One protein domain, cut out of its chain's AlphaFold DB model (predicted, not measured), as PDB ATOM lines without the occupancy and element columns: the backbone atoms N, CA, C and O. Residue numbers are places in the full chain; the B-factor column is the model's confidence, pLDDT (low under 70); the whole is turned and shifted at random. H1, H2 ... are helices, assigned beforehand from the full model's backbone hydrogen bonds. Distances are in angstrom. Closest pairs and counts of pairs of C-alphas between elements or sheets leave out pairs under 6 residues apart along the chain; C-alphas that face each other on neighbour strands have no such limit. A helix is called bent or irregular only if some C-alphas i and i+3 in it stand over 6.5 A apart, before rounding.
ATOM      1  N   HIS A 356     -44.013 -35.527  24.000       75.75
ATOM      2  CA  HIS A 356     -43.577 -36.509  25.006       75.75
ATOM      3  C   HIS A 356     -42.102 -36.872  24.818       75.75
ATOM      4  O   HIS A 356     -41.727 -37.251  23.710       75.75
ATOM      5  N   PRO A 357     -41.268 -36.816  25.875       81.12
ATOM      6  CA  PRO A 357     -39.846 -37.113  25.750       81.12
ATOM      7  C   PRO A 357     -39.635 -38.558  25.300       81.12
ATOM      8  O   PRO A 357     -40.317 -39.473  25.782       81.12
ATOM      9  N   THR A 358     -38.678 -38.774  24.404       84.75
ATOM     10  CA  THR A 358     -38.398 -40.099  23.832       84.75
ATOM     11  C   THR A 358     -37.937 -41.094  24.904       84.75
ATOM     12  O   THR A 358     -37.484 -40.711  25.984       84.75
ATOM     13  N   LEU A 359     -38.022 -42.404  24.634       81.00
ATOM     14  CA  LEU A 359     -37.546 -43.417  25.589       81.00
ATOM     15  C   LEU A 359     -36.051 -43.232  25.921       81.00
ATOM     16  O   LEU A 359     -35.637 -43.454  27.058       81.00
ATOM     17  N   GLU A 360     -35.257 -42.775  24.949       82.50
ATOM     18  CA  GLU A 360     -33.846 -42.440  25.139       82.50
ATOM     19  C   GLU A 360     -33.662 -41.204  26.031       82.50
ATOM     20  O   GLU A 360     -32.894 -41.264  26.989       82.50
ATOM     21  N   GLU A 361     -34.412 -40.121  25.804       83.75
ATOM     22  CA  GLU A 361     -34.405 -38.933  26.674       83.75
ATOM     23  C   GLU A 361     -34.844 -39.251  28.104       83.75
ATOM     24  O   GLU A 361     -34.221 -38.786  29.058       83.75
ATOM     25  N   GLN A 362     -35.879 -40.078  28.277       86.19
ATOM     26  CA  GLN A 362     -36.326 -40.535  29.594       86.19
ATOM     27  C   GLN A 362     -35.217 -41.317  30.313       86.19
ATOM     28  O   GLN A 362     -34.945 -41.064  31.489       86.19
ATOM     29  N   VAL A 363     -34.531 -42.229  29.612       85.44
ATOM     30  CA  VAL A 363     -33.390 -42.986  30.155       85.44
ATOM     31  C   VAL A 363     -32.191 -42.076  30.449       85.44
ATOM     32  O   VAL A 363     -31.572 -42.223  31.504       85.44
ATOM     33  N   LYS A 364     -31.888 -41.104  29.582       87.38
ATOM     34  CA  LYS A 364     -30.831 -40.100  29.783       87.38
ATOM     35  C   LYS A 364     -31.111 -39.242  31.019       87.38
ATOM     36  O   LYS A 364     -30.259 -39.165  31.900       87.38
ATOM     37  N   LEU A 365     -32.323 -38.707  31.153       87.12
ATOM     38  CA  LEU A 365     -32.760 -37.940  32.322       87.12
ATOM     39  C   LEU A 365     -32.693 -38.778  33.610       87.12
ATOM     40  O   LEU A 365     -32.201 -38.307  34.634       87.12
ATOM     41  N   CYS A 366     -33.117 -40.046  33.568       86.00
ATOM     42  CA  CYS A 366     -32.988 -40.954  34.712       86.00
ATOM     43  C   CYS A 366     -31.519 -41.209  35.089       86.00
ATOM     44  O   CYS A 366     -31.196 -41.261  36.276       86.00
ATOM     45  N   ARG A 367     -30.623 -41.333  34.101       84.06
ATOM     46  CA  ARG A 367     -29.174 -41.469  34.310       84.06
ATOM     47  C   ARG A 367     -28.552 -40.200  34.890       84.06
ATOM     48  O   ARG A 367     -27.748 -40.306  35.809       84.06
ATOM     49  N   GLU A 368     -28.936 -39.016  34.424       85.38
ATOM     50  CA  GLU A 368     -28.467 -37.732  34.966       85.38
ATOM     51  C   GLU A 368     -28.930 -37.521  36.416       85.38
ATOM     52  O   GLU A 368     -28.115 -37.195  37.279       85.38
ATOM     53  N   ILE A 369     -30.197 -37.819  36.726       84.25
ATOM     54  CA  ILE A 369     -30.724 -37.794  38.100       84.25
ATOM     55  C   ILE A 369     -29.993 -38.817  38.985       84.25
ATOM     56  O   ILE A 369     -29.616 -38.496  40.112       84.25
ATOM     57  N   ALA A 370     -29.743 -40.034  38.492       82.88
ATOM     58  CA  ALA A 370     -28.989 -41.044  39.236       82.88
ATOM     59  C   ALA A 370     -27.538 -40.600  39.502       82.88
ATOM     60  O   ALA A 370     -27.075 -40.715  40.635       82.88
ATOM     61  N   LYS A 371     -26.851 -40.009  38.513       82.25
ATOM     62  CA  LYS A 371     -25.516 -39.411  38.692       82.25
ATOM     63  C   LYS A 371     -25.523 -38.328  39.773       82.25
ATOM     64  O   LYS A 371     -24.691 -38.389  40.670       82.25
ATOM     65  N   GLN A 372     -26.485 -37.401  39.750       80.94
ATOM     66  CA  GLN A 372     -26.624 -36.343  40.768       80.94
ATOM     67  C   GLN A 372     -26.930 -36.881  42.180       80.94
ATOM     68  O   GLN A 372     -26.576 -36.246  43.173       80.94
ATOM     69  N   LEU A 373     -27.596 -38.037  42.286       77.94
ATOM     70  CA  LEU A 373     -27.892 -38.697  43.565       77.94
ATOM     71  C   LEU A 373     -26.723 -39.531  44.107       77.94
ATOM     72  O   LEU A 373     -26.657 -39.730  45.317       77.94
ATOM     73  N   VAL A 374     -25.828 -40.014  43.240       75.38
ATOM     74  CA  VAL A 374     -24.623 -40.777  43.614       75.38
ATOM     75  C   VAL A 374     -23.414 -39.860  43.834       75.38
ATOM     76  O   VAL A 374     -22.567 -40.161  44.668       75.38
ATOM     77  N   SER A 375     -23.320 -38.730  43.126       72.19
ATOM     78  CA  SER A 375     -22.150 -37.850  43.173       72.19
ATOM     79  C   SER A 375     -21.980 -37.153  44.528       72.19
ATOM     80  O   SER A 375     -22.769 -36.280  44.894       72.19
ATOM     81  N   ASP A 376     -20.875 -37.436  45.217       61.84
ATOM     82  CA  ASP A 376     -20.538 -36.830  46.517       61.84
ATOM     83  C   ASP A 376     -20.178 -35.335  46.452       61.84
ATOM     84  O   ASP A 376     -20.041 -34.685  47.485       61.84
ATOM     85  N   LYS A 377     -20.072 -34.769  45.240       59.81
ATOM     86  CA  LYS A 377     -19.779 -33.349  44.974       59.81
ATOM     87  C   LYS A 377     -20.970 -32.397  45.189       59.81
ATOM     88  O   LYS A 377     -20.834 -31.208  44.925       59.81
ATOM     89  N   CYS A 378     -22.126 -32.894  45.634       54.81
ATOM     90  CA  CYS A 378     -23.302 -32.077  45.953       54.81
ATOM     91  C   CYS A 378     -23.631 -32.134  47.453       54.81
ATOM     92  O   CYS A 378     -23.675 -33.214  48.038       54.81
ATOM     93  N   ASP A 379     -24.049 -31.010  48.047       58.69
ATOM     94  CA  ASP A 379     -24.507 -30.911  49.453       58.69
ATOM     95  C   ASP A 379     -25.765 -31.755  49.784       58.69
ATOM     96  O   ASP A 379     -26.238 -31.826  50.923       58.69
ATOM     97  N   ASN A 380     -26.293 -32.475  48.791       57.06
ATOM     98  CA  ASN A 380     -27.386 -33.438  48.894       57.06
ATOM     99  C   ASN A 380     -27.076 -34.683  49.753       57.06
ATOM    100  O   ASN A 380     -27.956 -35.526  49.917       57.06
ATOM    101  N   ASN A 381     -25.909 -34.792  50.390       59.62
ATOM    102  CA  ASN A 381     -25.588 -35.876  51.337       59.62
ATOM    103  C   ASN A 381     -26.515 -35.881  52.578       59.62
ATOM    104  O   ASN A 381     -26.726 -36.908  53.232       59.62
ATOM    105  N   GLN A 382     -27.158 -34.749  52.889       62.50
ATOM    106  CA  GLN A 382     -28.251 -34.682  53.868       62.50
ATOM    107  C   GLN A 382     -29.620 -35.105  53.292       62.50
ATOM    108  O   GLN A 382     -30.498 -35.515  54.056       62.50
ATOM    109  N   ASN A 383     -29.812 -35.041  51.970       75.25
ATOM    110  CA  ASN A 383     -31.111 -35.117  51.304       75.25
ATOM    111  C   ASN A 383     -31.782 -36.496  51.460       75.25
ATOM    112  O   ASN A 383     -31.209 -37.560  51.214       75.25
ATOM    113  N   LYS A 384     -33.067 -36.456  51.824       79.94
ATOM    114  CA  LYS A 384     -33.955 -37.617  51.940       79.94
ATOM    115  C   LYS A 384     -34.102 -38.389  50.618       79.94
ATOM    116  O   LYS A 384     -34.379 -39.582  50.662       79.94
ATOM    117  N   GLY A 385     -33.923 -37.728  49.471       80.69
ATOM    118  CA  GLY A 385     -33.899 -38.340  48.141       80.69
ATOM    119  C   GLY A 385     -32.760 -39.348  47.991       80.69
ATOM    120  O   GLY A 385     -33.034 -40.533  47.820       80.69
ATOM    121  N   ARG A 386     -31.504 -38.905  48.167       80.31
ATOM    122  CA  ARG A 386     -30.300 -39.760  48.132       80.31
ATOM    123  C   ARG A 386     -30.432 -40.951  49.092       80.31
ATOM    124  O   ARG A 386     -30.397 -42.095  48.651       80.31
ATOM    125  N   LYS A 387     -30.808 -40.694  50.350       80.06
ATOM    126  CA  LYS A 387     -31.027 -41.732  51.384       80.06
ATOM    127  C   LYS A 387     -32.200 -42.690  51.127       80.06
ATOM    128  O   LYS A 387     -32.312 -43.711  51.807       80.06
ATOM    129  N   MET A 388     -33.100 -42.379  50.189       82.00
ATOM    130  CA  MET A 388     -34.124 -43.313  49.698       82.00
ATOM    131  C   MET A 388     -33.718 -44.004  48.391       82.00
ATOM    132  O   MET A 388     -34.229 -45.086  48.124       82.00
ATOM    133  N   PHE A 389     -32.822 -43.415  47.597       84.69
ATOM    134  CA  PHE A 389     -32.226 -44.041  46.419       84.69
ATOM    135  C   PHE A 389     -31.237 -45.137  46.832       84.69
ATOM    136  O   PHE A 389     -31.422 -46.284  46.439       84.69
ATOM    137  N   GLU A 390     -30.296 -44.832  47.729       82.06
ATOM    138  CA  GLU A 390     -29.334 -45.786  48.310       82.06
ATOM    139  C   GLU A 390     -30.048 -47.041  48.845       82.06
ATOM    140  O   GLU A 390     -29.773 -48.154  48.409       82.06
ATOM    141  N   LYS A 391     -31.085 -46.854  49.673       84.75
ATOM    142  CA  LYS A 391     -31.909 -47.941  50.243       84.75
ATOM    143  C   LYS A 391     -32.797 -48.683  49.241       84.75
ATOM    144  O   LYS A 391     -33.411 -49.684  49.602       84.75
ATOM    145  N   ARG A 392     -32.939 -48.185  48.011       84.25
ATOM    146  CA  ARG A 392     -33.586 -48.911  46.905       84.25
ATOM    147  C   ARG A 392     -32.562 -49.689  46.090       84.25
ATOM    148  O   ARG A 392     -32.871 -50.806  45.707       84.25
ATOM    149  N   VAL A 393     -31.364 -49.143  45.874       81.62
ATOM    150  CA  VAL A 393     -30.248 -49.846  45.218       81.62
ATOM    151  C   VAL A 393     -29.806 -51.037  46.070       81.62
ATOM    152  O   VAL A 393     -29.812 -52.159  45.573       81.62
ATOM    153  N   GLU A 394     -29.562 -50.821  47.365       82.12
ATOM    154  CA  GLU A 394     -29.277 -51.859  48.372       82.12
ATOM    155  C   GLU A 394     -30.292 -53.014  48.283       82.12
ATOM    156  O   GLU A 394     -29.930 -54.177  48.126       82.12
ATOM    157  N   LYS A 395     -31.588 -52.679  48.274       79.81
ATOM    158  CA  LYS A 395     -32.688 -53.653  48.212       79.81
ATOM    159  C   LYS A 395     -32.966 -54.241  46.835       79.81
ATOM    160  O   LYS A 395     -33.572 -55.300  46.756       79.81
ATOM    161  N   SER A 396     -32.537 -53.596  45.754       77.25
ATOM    162  CA  SER A 396     -32.693 -54.148  44.404       77.25
ATOM    163  C   SER A 396     -31.861 -55.415  44.218       77.25
ATOM    164  O   SER A 396     -32.270 -56.310  43.487       77.25
ATOM    165  N   ILE A 397     -30.758 -55.541  44.962       66.25
ATOM    166  CA  ILE A 397     -29.928 -56.745  44.996       66.25
ATOM    167  C   ILE A 397     -30.722 -57.903  45.625       66.25
ATOM    168  O   ILE A 397     -30.786 -58.974  45.029       66.25
ATOM    169  N   GLU A 398     -31.439 -57.655  46.736       69.88
ATOM    170  CA  GLU A 398     -32.361 -58.624  47.371       69.88
ATOM    171  C   GLU A 398     -33.452 -59.143  46.397       69.88
ATOM    172  O   GLU A 398     -34.063 -60.173  46.666       69.88
ATOM    173  N   TRP A 399     -33.744 -58.424  45.302       63.00
ATOM    174  CA  TRP A 399     -34.828 -58.728  44.348       63.00
ATOM    175  C   TRP A 399     -34.342 -59.390  43.047       63.00
ATOM    176  O   TRP A 399     -35.169 -59.790  42.231       63.00
ATOM    177  N   ILE A 400     -33.027 -59.488  42.828       61.81
ATOM    178  CA  ILE A 400     -32.432 -60.054  41.601       61.81
ATOM    179  C   ILE A 400     -31.947 -61.500  41.822       61.81
ATOM    180  O   ILE A 400     -31.827 -62.267  40.869       61.81
ATOM    181  N   THR A 401     -31.716 -61.912  43.074       51.78
ATOM    182  CA  THR A 401     -31.208 -63.248  43.423       51.78
ATOM    183  C   THR A 401     -32.240 -64.104  44.163       51.78
ATOM    184  O   THR A 401     -32.246 -64.144  45.390       51.78
ATOM    185  N   GLU A 402     -33.048 -64.874  43.427       53.16
ATOM    186  CA  GLU A 402     -33.774 -66.032  43.998       53.16
ATOM    187  C   GLU A 402     -32.853 -67.265  44.189       53.16
ATOM    188  O   GLU A 402     -33.216 -68.223  44.869       53.16
TER     189      GLU A 402
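Overview. This is residues 356 to 402 of the 628 residues of the protein "uncharacterized protein LOC113796229" of Dermatophagoides pteronyssinus (UniProt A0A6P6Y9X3). Two helices, H1 and H3, meet near their ends as a wide, open V, and the short helix H2 sits beside the corner in the loop that joins them. The two arms spread apart from there: residues 358 to 364, of which 359 to 364 belong to H1, stick out on one arm, and residues 391 to 402, of which 391 to 397 belong to H3, stick out on the other. The printed part has 47 residues with three named helices, in the order H1, H2, H3, and no named strand; its class is all helix. The whole is loose, with a radius of gyration of the C-alphas of 13.0 A, and flat, spanning 35 by 32 by 14 A.

Arrangement. Start with H1, residues 359 to 374, and look at its last residues, 373 to 374, which alone touch H3, residues 386 to 397. H3 in turn touches H1 with residues 386 to 389 alone. The two helices touch only at their ends, and only just, with 3 pairs of C-alphas within 8 A; the closest C-alphas are those of Leu 373 and Arg 386, 5.3 A apart. They run opposite ways at a steep tilt of 69 degrees, only just short of about perpendicular. Between them in the chain comes H2, residues 379 to 382, which is close to H1 but not clearly touching: their closest C-alphas, those of Leu 373 and Asn 380, are 7.5 A apart. H2 is also close to H3 but not clearly touching, the closest C-alphas being those of Asn 380 and Arg 386, 7.0 A apart. Along the backbone, each O i to N i+4 pair inside H1 is within hydrogen-bond range, against 5 of 8 in H3; H2 is too short for such a pair, and its 1 pair of O i to N i+3 is not within range.

Along the chain. Find C-alpha 359 at (-37.546, -43.417, 25.589); from there H1 runs 22.3 A to C-alpha 374 at (-24.623, -40.777, 43.614). Next come residues 379 to 382 of H2, irregular, but only just: C-alphas 379 and 382 are 6.9 A apart. H3 then runs 17.3 A from Arg 386 to C-alpha 397 at (-29.928, -56.745, 44.996).

Size, cuts and confidence. The two C-alphas farthest apart are those of Asp 379 and Glu 402, at 36.7 A. The printed part has no cut, and the links H1 to H2 and H2 to H3 are tight. Look in the B-factor column for the pLDDT of this predicted model: its mean over the printed part is 75.8, and it is under 70 at residues 376 to 382 and 397 to 402.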